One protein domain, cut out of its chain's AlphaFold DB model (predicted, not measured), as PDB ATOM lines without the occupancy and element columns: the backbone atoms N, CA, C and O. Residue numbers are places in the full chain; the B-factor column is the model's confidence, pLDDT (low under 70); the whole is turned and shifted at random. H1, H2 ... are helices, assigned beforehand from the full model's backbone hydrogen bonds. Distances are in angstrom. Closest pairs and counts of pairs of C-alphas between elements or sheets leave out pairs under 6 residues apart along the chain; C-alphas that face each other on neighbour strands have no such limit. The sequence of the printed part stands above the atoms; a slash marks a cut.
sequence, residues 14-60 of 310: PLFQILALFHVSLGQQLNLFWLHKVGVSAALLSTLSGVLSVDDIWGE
ATOM      1  N   PRO A  14     112.705 152.836 125.613       59.41
ATOM      2  CA  PRO A  14     111.449 153.451 126.055       59.41
ATOM      3  C   PRO A  14     111.324 154.934 125.671       59.41
ATOM      4  O   PRO A  14     110.230 155.388 125.346       59.41
ATOM      5  N   LEU A  15     112.428 155.690 125.639       60.12
ATOM      6  CA  LEU A  15     112.414 157.098 125.231       60.12
ATOM      7  C   LEU A  15     112.021 157.232 123.755       60.12
ATOM      8  O   LEU A  15     111.188 158.069 123.416       60.12
ATOM      9  N   PHE A  16     112.564 156.370 122.890       63.84
ATOM     10  CA  PHE A  16     112.223 156.359 121.466       63.84
ATOM     11  C   PHE A  16     110.778 155.922 121.202       63.84
ATOM     12  O   PHE A  16     110.137 156.472 120.310       63.84
ATOM     13  N   GLN A  17     110.236 154.990 121.992       62.59
ATOM     14  CA  GLN A  17     108.823 154.607 121.907       62.59
ATOM     15  C   GLN A  17     107.894 155.759 122.307       62.59
ATOM     16  O   GLN A  17     106.917 156.028 121.608       62.59
ATOM     17  N   ILE A  18     108.224 156.484 123.381       66.69
ATOM     18  CA  ILE A  18     107.467 157.665 123.816       66.69
ATOM     19  C   ILE A  18     107.538 158.763 122.744       66.69
ATOM     20  O   ILE A  18     106.503 159.305 122.354       66.69
ATOM     21  N   LEU A  19     108.727 159.049 122.201       64.25
ATOM     22  CA  LEU A  19     108.908 160.055 121.148       64.25
ATOM     23  C   LEU A  19     108.136 159.696 119.866       64.25
ATOM     24  O   LEU A  19     107.527 160.565 119.242       64.25
ATOM     25  N   ALA A  20     108.127 158.414 119.489       64.88
ATOM     26  CA  ALA A  20     107.392 157.923 118.329       64.88
ATOM     27  C   ALA A  20     105.874 158.082 118.501       64.88
ATOM     28  O   ALA A  20     105.209 158.556 117.583       64.88
ATOM     29  N   LEU A  21     105.327 157.765 119.682       63.16
ATOM     30  CA  LEU A  21     103.907 157.979 119.995       63.16
ATOM     31  C   LEU A  21     103.527 159.467 119.929       63.16
ATOM     32  O   LEU A  21     102.490 159.810 119.357       63.16
ATOM     33  N   PHE A  22     104.390 160.358 120.430       66.31
ATOM     34  CA  PHE A  22     104.196 161.807 120.312       66.31
ATOM     35  C   PHE A  22     104.197 162.279 118.849       66.31
ATOM     36  O   PHE A  22     103.295 163.015 118.450       66.31
ATOM     37  N   HIS A  23     105.137 161.823 118.018       62.53
ATOM     38  CA  HIS A  23     105.179 162.197 116.598       62.53
ATOM     39  C   HIS A  23     103.965 161.689 115.801       62.53
ATOM     40  O   HIS A  23     103.437 162.435 114.974       62.53
ATOM     41  N   VAL A  24     103.477 160.471 116.085       68.06
ATOM     42  CA  VAL A  24     102.228 159.945 115.498       68.06
ATOM     43  C   VAL A  24     101.032 160.810 115.902       68.06
ATOM     44  O   VAL A  24     100.221 161.162 115.049       68.06
ATOM     45  N   SER A  25     100.942 161.213 117.175       60.50
ATOM     46  CA  SER A  25      99.851 162.072 117.664       60.50
ATOM     47  C   SER A  25      99.850 163.480 117.050       60.50
ATOM     48  O   SER A  25      98.798 164.102 116.932       60.50
ATOM     49  N   LEU A  26     101.015 163.963 116.605       72.94
ATOM     50  CA  LEU A  26     101.195 165.250 115.922       72.94
ATOM     51  C   LEU A  26     101.008 165.156 114.395       72.94
ATOM     52  O   LEU A  26     101.226 166.143 113.693       72.94
ATOM     53  N   GLY A  27     100.630 163.985 113.869       52.72
ATOM     54  CA  GLY A  27     100.394 163.769 112.438       52.72
ATOM     55  C   GLY A  27     101.653 163.860 111.570       52.72
ATOM     56  O   GLY A  27     101.551 163.980 110.351       52.72
ATOM     57  N   GLN A  28     102.846 163.814 112.172       62.03
ATOM     58  CA  GLN A  28     104.099 163.841 111.425       62.03
ATOM     59  C   GLN A  28     104.461 162.443 110.920       62.03
ATOM     60  O   GLN A  28     104.428 161.460 111.662       62.03
ATOM     61  N   GLN A  29     104.846 162.350 109.644       57.72
ATOM     62  CA  GLN A  29     105.315 161.100 109.052       57.72
ATOM     63  C   GLN A  29     106.656 160.693 109.675       57.72
ATOM     64  O   GLN A  29     107.690 161.317 109.439       57.72
ATOM     65  N   LEU A  30     106.648 159.615 110.460       58.34
ATOM     66  CA  LEU A  30     107.871 158.980 110.934       58.34
ATOM     67  C   LEU A  30     108.525 158.201 109.789       58.34
ATOM     68  O   LEU A  30     108.181 157.045 109.519       58.34
ATOM     69  N   ASN A  31     109.524 158.812 109.154       66.44
ATOM     70  CA  ASN A  31     110.453 158.121 108.260       66.44
ATOM     71  C   ASN A  31     111.438 157.264 109.074       66.44
ATOM     72  O   ASN A  31     112.641 157.508 109.102       66.44
ATOM     73  N   LEU A  32     110.916 156.253 109.776       64.44
ATOM     74  CA  LEU A  32     111.734 155.246 110.445       64.44
ATOM     75  C   LEU A  32     112.260 154.240 109.420       64.44
ATOM     76  O   LEU A  32     111.481 153.639 108.673       64.44
ATOM     77  N   PHE A  33     113.571 153.998 109.454       75.94
ATOM     78  CA  PHE A  33     114.191 152.878 108.748       75.94
ATOM     79  C   PHE A  33     113.518 151.558 109.158       75.94
ATOM     80  O   PHE A  33     113.109 151.397 110.311       75.94
ATOM     81  N   TRP A  34     113.425 150.599 108.236       76.25
ATOM     82  CA  TRP A  34     112.699 149.337 108.453       76.25
ATOM     83  C   TRP A  34     113.154 148.590 109.720       76.25
ATOM     84  O   TRP A  34     112.321 148.102 110.480       76.25
ATOM     85  N   LEU A  35     114.456 148.632 110.024       79.50
ATOM     86  CA  LEU A  35     115.045 148.065 111.241       79.50
ATOM     87  C   LEU A  35     114.425 148.628 112.536       79.50
ATOM     88  O   LEU A  35     114.151 147.877 113.467       79.50
ATOM     89  N   HIS A  36     114.149 149.933 112.590       75.75
ATOM     90  CA  HIS A  36     113.545 150.567 113.766       75.75
ATOM     91  C   HIS A  36     112.072 150.179 113.916       75.75
ATOM     92  O   HIS A  36     111.601 149.989 115.033       75.75
ATOM     93  N   LYS A  37     111.341 150.009 112.805       78.38
ATOM     94  CA  LYS A  37     109.949 149.525 112.841       78.38
ATOM     95  C   LYS A  37     109.876 148.105 113.392       78.38
ATOM     96  O   LYS A  37     109.033 147.827 114.243       78.38
ATOM     97  N   VAL A  38     110.786 147.234 112.951       83.75
ATOM     98  CA  VAL A  38     110.921 145.871 113.484       83.75
ATOM     99  C   VAL A  38     111.290 145.908 114.966       83.75
ATOM    100  O   VAL A  38     110.623 145.258 115.763       83.75
ATOM    101  N   GLY A  39     112.274 146.726 115.358       82.06
ATOM    102  CA  GLY A  39     112.694 146.871 116.755       82.06
ATOM    103  C   GLY A  39     111.574 147.352 117.683       82.06
ATOM    104  O   GLY A  39     111.329 146.738 118.718       82.06
ATOM    105  N   VAL A  40     110.835 148.399 117.295       80.56
ATOM    106  CA  VAL A  40     109.703 148.919 118.082       80.56
ATOM    107  C   VAL A  40     108.580 147.888 118.186       80.56
ATOM    108  O   VAL A  40     108.020 147.715 119.267       80.56
ATOM    109  N   SER A  41     108.277 147.178 117.097       82.00
ATOM    110  CA  SER A  41     107.219 146.157 117.076       82.00
ATOM    111  C   SER A  41     107.588 144.941 117.929       82.00
ATOM    112  O   SER A  41     106.762 144.455 118.695       82.00
ATOM    113  N   ALA A  42     108.840 144.481 117.848       86.31
ATOM    114  CA  ALA A  42     109.359 143.391 118.670       86.31
ATOM    115  C   ALA A  42     109.373 143.764 120.159       86.31
ATOM    116  O   ALA A  42     108.960 142.964 120.995       86.31
ATOM    117  N   ALA A  43     109.774 144.997 120.489       83.25
ATOM    118  CA  ALA A  43     109.712 145.502 121.855       83.25
ATOM    119  C   ALA A  43     108.266 145.552 122.375       83.25
ATOM    120  O   ALA A  43     108.017 145.118 123.492       83.25
ATOM    121  N   LEU A  44     107.307 146.011 121.561       85.88
ATOM    122  CA  LEU A  44     105.891 146.072 121.943       85.88
ATOM    123  C   LEU A  44     105.271 144.676 122.138       85.88
ATOM    124  O   LEU A  44     104.506 144.452 123.072       85.88
ATOM    125  N   LEU A  45     105.615 143.719 121.274       89.62
ATOM    126  CA  LEU A  45     105.190 142.323 121.411       89.62
ATOM    127  C   LEU A  45     105.804 141.667 122.651       89.62
ATOM    128  O   LEU A  45     105.119 140.937 123.364       89.62
ATOM    129  N   SER A  46     107.080 141.945 122.930       89.38
ATOM    130  CA  SER A  46     107.765 141.442 124.119       89.38
ATOM    131  C   SER A  46     107.168 142.015 125.404       89.38
ATOM    132  O   SER A  46     106.937 141.253 126.341       89.38
ATOM    133  N   THR A  47     106.849 143.313 125.448       87.75
ATOM    134  CA  THR A  47     106.194 143.914 126.618       87.75
ATOM    135  C   THR A  47     104.782 143.378 126.807       87.75
ATOM    136  O   THR A  47     104.424 143.037 127.930       87.75
ATOM    137  N   LEU A  48     103.999 143.229 125.734       89.44
ATOM    138  CA  LEU A  48     102.655 142.655 125.809       89.44
ATOM    139  C   LEU A  48     102.689 141.206 126.318       89.44
ATOM    140  O   LEU A  48     101.956 140.862 127.240       89.44
ATOM    141  N   SER A  49     103.581 140.378 125.766       88.12
ATOM    142  CA  SER A  49     103.780 138.994 126.211       88.12
ATOM    143  C   SER A  49     104.237 138.919 127.673       88.12
ATOM    144  O   SER A  49     103.721 138.113 128.448       88.12
ATOM    145  N   GLY A  50     105.149 139.808 128.082       85.69
ATOM    146  CA  GLY A  50     105.603 139.918 129.466       85.69
ATOM    147  C   GLY A  50     104.474 140.278 130.433       85.69
ATOM    148  O   GLY A  50     104.338 139.630 131.464       85.69
ATOM    149  N   VAL A  51     103.627 141.255 130.088       83.75
ATOM    150  CA  VAL A  51     102.479 141.657 130.922       83.75
ATOM    151  C   VAL A  51     101.469 140.519 131.059       83.75
ATOM    152  O   VAL A  51     101.033 140.242 132.171       83.75
ATOM    153  N   LEU A  52     101.142 139.828 129.962       86.75
ATOM    154  CA  LEU A  52     100.223 138.683 129.991       86.75
ATOM    155  C   LEU A  52     100.779 137.517 130.822       86.75
ATOM    156  O   LEU A  52     100.043 136.892 131.577       86.75
ATOM    157  N   SER A  53     102.084 137.256 130.726       84.06
ATOM    158  CA  SER A  53     102.742 136.206 131.514       84.06
ATOM    159  C   SER A  53     102.773 136.543 133.006       84.06
ATOM    160  O   SER A  53     102.578 135.670 133.844       84.06
ATOM    161  N   VAL A  54     103.013 137.811 133.355       81.44
ATOM    162  CA  VAL A  54     102.951 138.266 134.750       81.44
ATOM    163  C   VAL A  54     101.527 138.145 135.285       81.44
ATOM    164  O   VAL A  54     101.364 137.666 136.397       81.44
ATOM    165  N   ASP A  55     100.507 138.518 134.512       81.69
ATOM    166  CA  ASP A  55      99.108 138.426 134.946       81.69
ATOM    167  C   ASP A  55      98.685 136.988 135.298       81.69
ATOM    168  O   ASP A  55      98.098 136.764 136.358       81.69
ATOM    169  N   ASP A  56      99.066 136.010 134.471       81.44
ATOM    170  CA  ASP A  56      98.756 134.591 134.693       81.44
ATOM    171  C   ASP A  56      99.483 134.016 135.926       81.44
ATOM    172  O   ASP A  56      98.903 133.285 136.729       81.44
ATOM    173  N   ILE A  57     100.748 134.401 136.139       80.50
ATOM    174  CA  ILE A  57     101.562 133.885 137.253       80.50
ATOM    175  C   ILE A  57     101.243 134.613 138.574       80.50
ATOM    176  O   ILE A  57     101.367 134.022 139.647       80.50
ATOM    177  N   TRP A  58     100.854 135.893 138.533       76.06
ATOM    178  CA  TRP A  58     100.686 136.765 139.710       76.06
ATOM    179  C   TRP A  58      99.233 137.146 140.023       76.06
ATOM    180  O   TRP A  58      99.002 138.075 140.801       76.06
ATOM    181  N   GLY A  59      98.247 136.412 139.501       72.19
ATOM    182  CA  GLY A  59      96.818 136.674 139.728       72.19
ATOM    183  C   GLY A  59      96.439 136.989 141.191       72.19
ATOM    184  O   GLY A  59      95.724 137.954 141.465       72.19
ATOM    185  N   GLU A  60      96.978 136.225 142.148       69.44
ATOM    186  CA  GLU A  60      96.746 136.394 143.597       69.44
ATOM    187  C   GLU A  60      97.485 137.614 144.200       69.44
ATOM    188  O   GLU A  60      97.023 138.228 145.167       69.44
TER     189      GLU A  60
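AT A GLANCE: This is residues 14 to 60 of the 310 residues of the protein "GP-PDE domain-containing protein" of Takifugu bimaculatus (UniProt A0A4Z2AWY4). One long straight helix, H2, makes the length of the model, and a short helix, H1, is folded back by a loop over the first part of H2, set steeply to it with little contact, like an open hook. The far part of H2, residues 45 to 58, sticks out free with residues 59 and 60. The printed part has 47 residues with two named helices, H1 then H2, and no named strand: all helix. It is only just loose, close to extended, with a radius of gyration of the C-alphas of 13.9 A, and spans 43 by 22 by 14 A.

IN THESE COORDINATES: H2, residues 34 to 58, runs 35.8 A from C-alpha 34 at (112.699, 149.337, 108.453) to C-alpha 58 at (100.686, 136.765, 139.710). H1, residues 14 to 25, begins at C-alpha 14 at (111.449, 153.451, 126.055) and is 16.7 A long.

HOW THE PARTS SIT: H1 is close to H2 but not clearly touching; their closest C-alphas, of Gln 17 and Val 40, are 6.9 A apart. They run opposite ways at a steep tilt of 69.7 degrees, only just short of about perpendicular. In H1 and H2 every O i to N i+4 pair is within hydrogen-bond range.

THE WHOLE: The two C-alphas farthest apart, of Asn 31 and Glu 60, are 43.7 A apart. The printed part has no cut, and the link from H1 to H2 is short, with 8 residues. Mean pLDDT of the printed part is 74.3; residues 14 to 25, 27 to 32 and 60 are under 70.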